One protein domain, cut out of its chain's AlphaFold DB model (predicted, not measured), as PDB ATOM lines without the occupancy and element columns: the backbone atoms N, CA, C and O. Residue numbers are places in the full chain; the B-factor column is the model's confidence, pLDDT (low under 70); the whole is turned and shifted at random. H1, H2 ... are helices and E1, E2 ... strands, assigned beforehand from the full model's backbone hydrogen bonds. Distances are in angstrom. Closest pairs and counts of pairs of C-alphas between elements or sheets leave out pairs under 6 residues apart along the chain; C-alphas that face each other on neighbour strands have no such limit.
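Overview. This is residues 2 to 69 of the 69 residues of an uncharacterized protein of Nocardioides glacieisoli (UniProt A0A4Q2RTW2). There is little regular structure: a two-stranded hairpin, E1 and E2, makes one end of an elongated shape, and loops with one short helix, H1, make the other. The printed part has 68 residues, of which 14 are in named elements, in the order E1, E2, H1; the sheet is antiparallel and the class mixed. It is loose, with a radius of gyration of the C-alphas of 13.9 A and spans of 44 by 27 by 22 A.

Arrangement. E1, residues 34 to 38, and E2, residues 44 to 48, form an antiparallel hairpin with a tight link, their directions at 145 degrees. N 35 and O 47, 2.8 A apart, are within hydrogen-bond range. E1 and H1, residues 59 to 62, are apart. H1 is too short for an O i to N i+4 pair; its one O i to N i+3 pair is within range.

Along the chain. E1 and E2 each measure 13.3 A and H1 5.4 A. E1 begins at C-alpha 34 (-2.876, -28.648, 6.756); H1 ends at C-alpha 62 (-4.880, -41.359, 20.811).

Size, cuts and confidence. The C-alphas farthest apart, of Asp 11 and Gly 42, are separated by 44.6 A. Residues 2 to 33 hold no named element. The printed part has no cut; pLDDT is under 70 at residue 2 and residues 67 to 69.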
ATOM      1  N   THR A   2     -24.255 -30.007  25.258       69.25
ATOM      2  CA  THR A   2     -23.632 -30.797  24.186       69.25
ATOM      3  C   THR A   2     -22.403 -31.470  24.774       69.25
ATOM      4  O   THR A   2     -21.639 -30.808  25.467       69.25
ATOM      5  N   THR A   3     -22.252 -32.768  24.548       79.44
ATOM      6  CA  THR A   3     -21.069 -33.516  24.974       79.44
ATOM      7  C   THR A   3     -19.883 -33.148  24.087       79.44
ATOM      8  O   THR A   3     -20.024 -33.210  22.863       79.44
ATOM      9  N   ASP A   4     -18.749 -32.749  24.671       86.75
ATOM     10  CA  ASP A   4     -17.547 -32.442  23.892       86.75
ATOM     11  C   ASP A   4     -16.935 -33.744  23.354       86.75
ATOM     12  O   ASP A   4     -16.850 -34.757  24.048       86.75
ATOM     13  N   ALA A   5     -16.496 -33.716  22.096       88.12
ATOM     14  CA  ALA A   5     -15.763 -34.813  21.476       88.12
ATOM     15  C   ALA A   5     -14.434 -35.104  22.194       88.12
ATOM     16  O   ALA A   5     -13.950 -36.238  22.149       88.12
ATOM     17  N   LEU A   6     -13.849 -34.085  22.833       90.12
ATOM     18  CA  LEU A   6     -12.568 -34.150  23.533       90.12
ATOM     19  C   LEU A   6     -12.710 -34.273  25.057       90.12
ATOM     20  O   LEU A   6     -11.695 -34.241  25.756       90.12
ATOM     21  N   ASP A   7     -13.927 -34.470  25.576       89.56
ATOM     22  CA  ASP A   7     -14.134 -34.766  26.996       89.56
ATOM     23  C   ASP A   7     -13.611 -36.176  27.328       89.56
ATOM     24  O   ASP A   7     -14.069 -37.166  26.735       89.56
ATOM     25  N   PRO A   8     -12.668 -36.310  28.281       87.75
ATOM     26  CA  PRO A   8     -12.230 -37.615  28.739       87.75
ATOM     27  C   PRO A   8     -13.302 -38.268  29.621       87.75
ATOM     28  O   PRO A   8     -13.927 -37.637  30.476       87.75
ATOM     29  N   GLY A   9     -13.483 -39.571  29.440       85.69
ATOM     30  CA  GLY A   9     -14.233 -40.430  30.338       85.69
ATOM     31  C   GLY A   9     -13.495 -40.652  31.666       85.69
ATOM     32  O   GLY A   9     -12.326 -40.290  31.812       85.69
ATOM     33  N   PRO A  10     -14.152 -41.291  32.651       85.81
ATOM     34  CA  PRO A  10     -13.569 -41.540  33.974       85.81
ATOM     35  C   PRO A  10     -12.281 -42.378  33.957       85.81
ATOM     36  O   PRO A  10     -11.505 -42.340  34.907       85.81
ATOM     37  N   ASP A  11     -12.070 -43.151  32.894       85.50
ATOM     38  CA  ASP A  11     -10.906 -44.001  32.640       85.50
ATOM     39  C   ASP A  11      -9.812 -43.304  31.808       85.50
ATOM     40  O   ASP A  11      -8.798 -43.922  31.489       85.50
ATOM     41  N   GLY A  12      -9.999 -42.028  31.452       80.69
ATOM     42  CA  GLY A  12      -9.080 -41.259  30.609       80.69
ATOM     43  C   GLY A  12      -9.212 -41.540  29.109       80.69
ATOM     44  O   GLY A  12      -8.447 -40.982  28.323       80.69
ATOM     45  N   ASN A  13     -10.172 -42.373  28.692       85.38
ATOM     46  CA  ASN A  13     -10.480 -42.581  27.278       85.38
ATOM     47  C   ASN A  13     -11.351 -41.446  26.727       85.38
ATOM     48  O   ASN A  13     -11.970 -40.712  27.482       85.38
ATOM     49  N   TYR A  14     -11.460 -41.328  25.402       89.38
ATOM     50  CA  TYR A  14     -12.310 -40.323  24.745       89.38
ATOM     51  C   TYR A  14     -13.542 -40.991  24.109       89.38
ATOM     52  O   TYR A  14     -13.503 -41.343  22.921       89.38
ATOM     53  N   PRO A  15     -14.625 -41.243  24.872       89.81
ATOM     54  CA  PRO A  15     -15.786 -42.003  24.395       89.81
ATOM     55  C   PRO A  15     -16.603 -41.259  23.333       89.81
ATOM     56  O   PRO A  15     -17.283 -41.892  22.528       89.81
ATOM     57  N   HIS A  16     -16.520 -39.930  23.305       90.88
ATOM     58  CA  HIS A  16     -17.296 -39.077  22.402       90.88
ATOM     59  C   HIS A  16     -16.522 -38.639  21.158       90.88
ATOM     60  O   HIS A  16     -17.094 -38.011  20.268       90.88
ATOM     61  N   MET A  17     -15.242 -39.007  21.072       92.06
ATOM     62  CA  MET A  17     -14.418 -38.729  19.905       92.06
ATOM     63  C   MET A  17     -15.008 -39.425  18.665       92.06
ATOM     64  O   MET A  17     -15.232 -40.642  18.704       92.06
ATOM     65  N   PRO A  18     -15.265 -38.684  17.572       93.12
ATOM     66  CA  PRO A  18     -15.778 -39.239  16.328       93.12
ATOM     67  C   PRO A  18     -14.838 -40.296  15.749       93.12
ATOM     68  O   PRO A  18     -13.694 -40.005  15.410       93.12
ATOM     69  N   ARG A  19     -15.334 -41.525  15.610       94.25
ATOM     70  CA  ARG A  19     -14.611 -42.630  14.976       94.25
ATOM     71  C   ARG A  19     -15.411 -43.199  13.814       94.25
ATOM     72  O   ARG A  19     -16.645 -43.219  13.859       94.25
ATOM     73  N   ASN A  20     -14.692 -43.670  12.807       94.62
ATOM     74  CA  ASN A  20     -15.213 -44.505  11.736       94.62
ATOM     75  C   ASN A  20     -15.539 -45.916  12.268       94.62
ATOM     76  O   ASN A  20     -15.078 -46.292  13.350       94.62
ATOM     77  N   PRO A  21     -16.309 -46.734  11.524       94.25
ATOM     78  CA  PRO A  21     -16.623 -48.109  11.927       94.25
ATOM     79  C   PRO A  21     -15.399 -49.014  12.130       94.25
ATOM     80  O   PRO A  21     -15.476 -49.981  12.883       94.25
ATOM     81  N   ASP A  22     -14.279 -48.703  11.476       91.81
ATOM     82  CA  ASP A  22     -12.996 -49.401  11.627       91.81
ATOM     83  C   ASP A  22     -12.190 -48.958  12.866       91.81
ATOM     84  O   ASP A  22     -11.119 -49.498  13.136       91.81
ATOM     85  N   GLY A  23     -12.705 -47.992  13.635       90.88
ATOM     86  CA  GLY A  23     -12.071 -47.449  14.833       90.88
ATOM     87  C   GLY A  23     -11.102 -46.290  14.583       90.88
ATOM     88  O   GLY A  23     -10.640 -45.697  15.560       90.88
ATOM     89  N   SER A  24     -10.826 -45.934  13.327       94.19
ATOM     90  CA  SER A  24     -10.005 -44.767  12.979       94.19
ATOM     91  C   SER A  24     -10.729 -43.449  13.258       94.19
ATOM     92  O   SER A  24     -11.956 -43.410  13.388       94.19
ATOM     93  N   LEU A  25      -9.977 -42.353  13.362       93.62
ATOM     94  CA  LEU A  25     -10.542 -41.021  13.559       93.62
ATOM     95  C   LEU A  25     -11.420 -40.627  12.361       93.62
ATOM     96  O   LEU A  25     -10.978 -40.676  11.213       93.62
ATOM     97  N   ASP A  26     -12.647 -40.181  12.627       93.94
ATOM     98  CA  ASP A  26     -13.510 -39.605  11.596       93.94
ATOM     99  C   ASP A  26     -13.059 -38.168  11.302       93.94
ATOM    100  O   ASP A  26     -13.440 -37.213  11.989       93.94
ATOM    101  N   THR A  27     -12.228 -38.022  10.272       91.81
ATOM    102  CA  THR A  27     -11.616 -36.743   9.886       91.81
ATOM    103  C   THR A  27     -12.593 -35.771   9.220       91.81
ATOM    104  O   THR A  27     -12.291 -34.582   9.087       91.81
ATOM    105  N   ALA A  28     -13.787 -36.231   8.831       90.56
ATOM    106  CA  ALA A  28     -14.839 -35.360   8.319       90.56
ATOM    107  C   ALA A  28     -15.505 -34.576   9.459       90.56
ATOM    108  O   ALA A  28     -15.799 -33.388   9.304       90.56
ATOM    109  N   ARG A  29     -15.709 -35.222  10.615       90.44
ATOM    110  CA  ARG A  29     -16.239 -34.584  11.833       90.44
ATOM    111  C   ARG A  29     -15.157 -33.970  12.719       90.44
ATOM    112  O   ARG A  29     -15.442 -32.999  13.415       90.44
ATOM    113  N   MET A  30     -13.936 -34.499  12.684       91.06
ATOM    114  CA  MET A  30     -12.774 -33.980  13.409       91.06
ATOM    115  C   MET A  30     -11.618 -33.725  12.430       91.06
ATOM    116  O   MET A  30     -10.743 -34.573  12.269       91.06
ATOM    117  N   PRO A  31     -11.624 -32.578  11.730       89.62
ATOM    118  CA  PRO A  31     -10.623 -32.284  10.716       89.62
ATOM    119  C   PRO A  31      -9.220 -32.180  11.312       89.62
ATOM    120  O   PRO A  31      -9.021 -31.557  12.349       89.62
ATOM    121  N   ILE A  32      -8.253 -32.758  10.604       92.44
ATOM    122  CA  ILE A  32      -6.828 -32.753  10.949       92.44
ATOM    123  C   ILE A  32      -5.986 -32.345   9.732       92.44
ATOM    124  O   ILE A  32      -6.461 -32.401   8.593       92.44
ATOM    125  N   GLY A  33      -4.735 -31.954   9.979       90.25
ATOM    126  CA  GLY A  33      -3.745 -31.649   8.949       90.25
ATOM    127  C   GLY A  33      -3.817 -30.226   8.390       90.25
ATOM    128  O   GLY A  33      -4.552 -29.362   8.871       90.25
ATOM    129  N   LEU A  34      -3.023 -29.979   7.344       92.88
ATOM    130  CA  LEU A  34      -2.876 -28.648   6.756       92.88
ATOM    131  C   LEU A  34      -4.128 -28.213   5.988       92.88
ATOM    132  O   LEU A  34      -4.587 -28.878   5.059       92.88
ATOM    133  N   ARG A  35      -4.632 -27.026   6.321       90.81
ATOM    134  CA  ARG A  35      -5.758 -26.373   5.656       90.81
ATOM    135  C   ARG A  35      -5.425 -24.947   5.272       90.81
ATOM    136  O   ARG A  35      -4.664 -24.255   5.938       90.81
ATOM    137  N   ARG A  36      -6.032 -24.498   4.175       94.50
ATOM    138  CA  ARG A  36      -5.969 -23.099   3.750       94.50
ATOM    139  C   ARG A  36      -7.039 -22.306   4.483       94.50
ATOM    140  O   ARG A  36      -8.215 -22.651   4.398       94.50
ATOM    141  N   GLN A  37      -6.633 -21.230   5.140       94.19
ATOM    142  CA  GLN A  37      -7.538 -20.271   5.757       94.19
ATOM    143  C   GLN A  37      -7.267 -18.877   5.203       94.19
ATOM    144  O   GLN A  37      -6.118 -18.495   4.975       94.19
ATOM    145  N   ARG A  38      -8.343 -18.117   4.986       96.44
ATOM    146  CA  ARG A  38      -8.247 -16.706   4.623       96.44
ATOM    147  C   ARG A  38      -8.156 -15.853   5.884       96.44
ATOM    148  O   ARG A  38      -8.982 -16.014   6.783       96.44
ATOM    149  N   THR A  39      -7.163 -14.976   5.952       94.38
ATOM    150  CA  THR A  39      -7.018 -14.022   7.054       94.38
ATOM    151  C   THR A  39      -8.024 -12.874   6.905       94.38
ATOM    152  O   THR A  39      -8.533 -12.646   5.799       94.38
ATOM    153  N   PRO A  40      -8.332 -12.133   7.986       95.56
ATOM    154  CA  PRO A  40      -9.164 -10.931   7.911       95.56
ATOM    155  C   PRO A  40      -8.652  -9.886   6.905       95.56
ATOM    156  O   PRO A  40      -9.446  -9.180   6.290       95.56
ATOM    157  N   GLU A  41      -7.337  -9.830   6.696       95.62
ATOM    158  CA  GLU A  41      -6.649  -8.919   5.775       95.62
ATOM    159  C   GLU A  41      -6.736  -9.374   4.307       95.62
ATOM    160  O   GLU A  41      -6.440  -8.607   3.392       95.62
ATOM    161  N   GLY A  42      -7.200 -10.604   4.063       94.94
ATOM    162  CA  GLY A  42      -7.464 -11.144   2.735       94.94
ATOM    163  C   GLY A  42      -6.417 -12.125   2.208       94.94
ATOM    164  O   GLY A  42      -6.669 -12.707   1.146       94.94
ATOM    165  N   ASP A  43      -5.325 -12.355   2.941       96.69
ATOM    166  CA  ASP A  43      -4.264 -13.304   2.593       96.69
ATOM    167  C   ASP A  43      -4.708 -14.757   2.789       96.69
ATOM    168  O   ASP A  43      -5.629 -15.057   3.547       96.69
ATOM    169  N   THR A  44      -4.040 -15.688   2.102       96.69
ATOM    170  CA  THR A  44      -4.233 -17.131   2.316       96.69
ATOM    171  C   THR A  44      -3.042 -17.700   3.069       96.69
ATOM    172  O   THR A  44      -1.917 -17.647   2.575       96.69
ATOM    173  N   VAL A  45      -3.304 -18.299   4.227       95.88
ATOM    174  CA  VAL A  45      -2.302 -18.991   5.043       95.88
ATOM    175  C   VAL A  45      -2.588 -20.487   5.093       95.88
ATOM    176  O   VAL A  45      -3.731 -20.921   4.931       95.88
ATOM    177  N   LEU A  46      -1.539 -21.279   5.310       95.94
ATOM    178  CA  LEU A  46      -1.660 -22.686   5.677       95.94
ATOM    179  C   LEU A  46      -1.620 -22.796   7.198       95.94
ATOM    180  O   LEU A  46      -0.698 -22.281   7.826       95.94
ATOM    181  N   ILE A  47      -2.610 -23.471   7.765       92.88
ATOM    182  CA  ILE A  47      -2.685 -23.783   9.190       92.88
ATOM    183  C   ILE A  47      -2.809 -25.289   9.370       92.88
ATOM    184  O   ILE A  47      -3.511 -25.943   8.604       92.88
ATOM    185  N   ASP A  48      -2.134 -25.838  10.369       91.19
ATOM    186  CA  ASP A  48      -2.379 -27.206  10.816       91.19
ATOM    187  C   ASP A  48      -3.535 -27.173  11.819       91.19
ATOM    188  O   ASP A  48      -3.442 -26.483  12.836       91.19
ATOM    189  N   VAL A  49      -4.654 -27.830  11.500       91.94
ATOM    190  CA  VAL A  49      -5.877 -27.780  12.324       91.94
ATOM    191  C   VAL A  49      -6.005 -28.947  13.295       91.94
ATOM    192  O   VAL A  49      -7.096 -29.200  13.796       91.94
ATOM    193  N   GLU A  50      -4.921 -29.669  13.565       92.81
ATOM    194  CA  GLU A  50      -4.952 -30.814  14.466       92.81
ATOM    195  C   GLU A  50      -5.279 -30.419  15.924       92.81
ATOM    196  O   GLU A  50      -4.493 -29.708  16.561       92.81
ATOM    197  N   PRO A  51      -6.413 -30.883  16.491       89.38
ATOM    198  CA  PRO A  51      -6.752 -30.600  17.879       89.38
ATOM    199  C   PRO A  51      -5.814 -31.313  18.855       89.38
ATOM    200  O   PRO A  51      -5.322 -32.418  18.603       89.38
ATOM    201  N   THR A  52      -5.637 -30.701  20.021       90.94
ATOM    202  CA  THR A  52      -4.947 -31.307  21.160       90.94
ATOM    203  C   THR A  52      -5.947 -31.795  22.192       90.94
ATOM    204  O   THR A  52      -6.936 -31.126  22.494       90.94
ATOM    205  N   LEU A  53      -5.649 -32.947  22.768       90.06
ATOM    206  CA  LEU A  53      -6.332 -33.504  23.918       90.06
ATOM    207  C   LEU A  53      -6.068 -32.674  25.181       90.06
ATOM    208  O   LEU A  53      -5.123 -31.885  25.242       90.06
ATOM    209  N   LEU A  54      -6.873 -32.898  26.224       86.56
ATOM    210  CA  LEU A  54      -6.713 -32.237  27.528       86.56
ATOM    211  C   LEU A  54      -5.329 -32.478  28.160       86.56
ATOM    212  O   LEU A  54      -4.826 -31.632  28.894       86.56
ATOM    213  N   ASP A  55      -4.713 -33.624  27.869       85.25
ATOM    214  CA  ASP A  55      -3.372 -33.990  28.336       85.25
ATOM    215  C   ASP A  55      -2.236 -33.440  27.448       85.25
ATOM    216  O   ASP A  55      -1.060 -33.684  27.721       85.25
ATOM    217  N   GLY A  56      -2.573 -32.684  26.399       87.81
ATOM    218  CA  GLY A  56      -1.633 -32.067  25.467       87.81
ATOM    219  C   GLY A  56      -1.187 -32.959  24.307       87.81
ATOM    220  O   GLY A  56      -0.468 -32.475  23.433       87.81
ATOM    221  N   ARG A  57      -1.606 -34.231  24.251       90.69
ATOM    222  CA  ARG A  57      -1.333 -35.097  23.091       90.69
ATOM    223  C   ARG A  57      -2.153 -34.672  21.879       90.69
ATOM    224  O   ARG A  57      -3.205 -34.048  22.017       90.69
ATOM    225  N   ARG A  58      -1.703 -35.031  20.678       91.75
ATOM    226  CA  ARG A  58      -2.511 -34.854  19.466       91.75
ATOM    227  C   ARG A  58      -3.636 -35.881  19.445       91.75
ATOM    228  O   ARG A  58      -3.493 -36.984  19.974       91.75
ATOM    229  N   VAL A  59      -4.753 -35.554  18.799       91.88
ATOM    230  CA  VAL A  59      -5.853 -36.522  18.629       91.88
ATOM    231  C   VAL A  59      -5.403 -37.783  17.886       91.88
ATOM    232  O   VAL A  59      -5.849 -38.874  18.236       91.88
ATOM    233  N   THR A  60      -4.469 -37.660  16.934       92.06
ATOM    234  CA  THR A  60      -3.931 -38.801  16.176       92.06
ATOM    235  C   THR A  60      -3.035 -39.724  17.005       92.06
ATOM    236  O   THR A  60      -2.944 -40.908  16.687       92.06
ATOM    237  N   ASP A  61      -2.457 -39.234  18.109       89.12
ATOM    238  CA  ASP A  61      -1.702 -40.062  19.061       89.12
ATOM    239  C   ASP A  61      -2.627 -40.993  19.864       89.12
ATOM    240  O   ASP A  61      -2.206 -42.051  20.335       89.12
ATOM    241  N   ALA A  62      -3.885 -40.586  20.070       86.81
ATOM    242  CA  ALA A  62      -4.880 -41.359  20.811       86.81
ATOM    243  C   ALA A  62      -5.744 -42.238  19.903       86.81
ATOM    244  O   ALA A  62      -6.104 -43.352  20.287       86.81
ATOM    245  N   VAL A  63      -6.101 -41.737  18.720       88.88
ATOM    246  CA  VAL A  63      -6.879 -42.464  17.718       88.88
ATOM    247  C   VAL A  63      -6.260 -42.195  16.347       88.88
ATOM    248  O   VAL A  63      -6.385 -41.078  15.845       88.88
ATOM    249  N   PRO A  64      -5.618 -43.192  15.714       89.88
ATOM    250  CA  PRO A  64      -4.996 -42.989  14.416       89.88
ATOM    251  C   PRO A  64      -6.053 -42.612  13.374       89.88
ATOM    252  O   PRO A  64      -7.152 -43.175  13.337       89.88
ATOM    253  N   ALA A  65      -5.722 -41.655  12.514       88.06
ATOM    254  CA  ALA A  65      -6.519 -41.370  11.334       88.06
ATOM    255  C   ALA A  65      -6.140 -42.351  10.224       88.06
ATOM    256  O   ALA A  65      -4.954 -42.533   9.940       88.06
ATOM    257  N   ASN A  66      -7.135 -42.948   9.570       80.00
ATOM    258  CA  ASN A  66      -6.898 -43.601   8.292       80.00
ATOM    259  C   ASN A  66      -6.651 -42.487   7.277       80.00
ATOM    260  O   ASN A  66      -7.577 -41.802   6.850       80.00
ATOM    261  N   GLN A  67      -5.379 -42.239   6.972       60.38
ATOM    262  CA  GLN A  67      -5.021 -41.390   5.848       60.38
ATOM    263  C   GLN A  67      -5.328 -42.197   4.587       60.38
ATOM    264  O   GLN A  67      -4.549 -43.060   4.193       60.38
ATOM    265  N   GLU A  68      -6.512 -41.992   4.012       54.50
ATOM    266  CA  GLU A  68      -6.718 -42.324   2.607       54.50
ATOM    267  C   GLU A  68      -5.817 -41.367   1.810       54.50
ATOM    268  O   GLU A  68      -6.038 -40.154   1.826       54.50
ATOM    269  N   ASP A  69      -4.736 -41.920   1.251       48.00
ATOM    270  CA  ASP A  69      -3.769 -41.253   0.364       48.00
ATOM    271  C   ASP A  69      -4.434 -40.816  -0.957       48.00
ATOM    272  O   ASP A  69      -5.185 -41.637  -1.544       48.00
TER     273      ASP A  69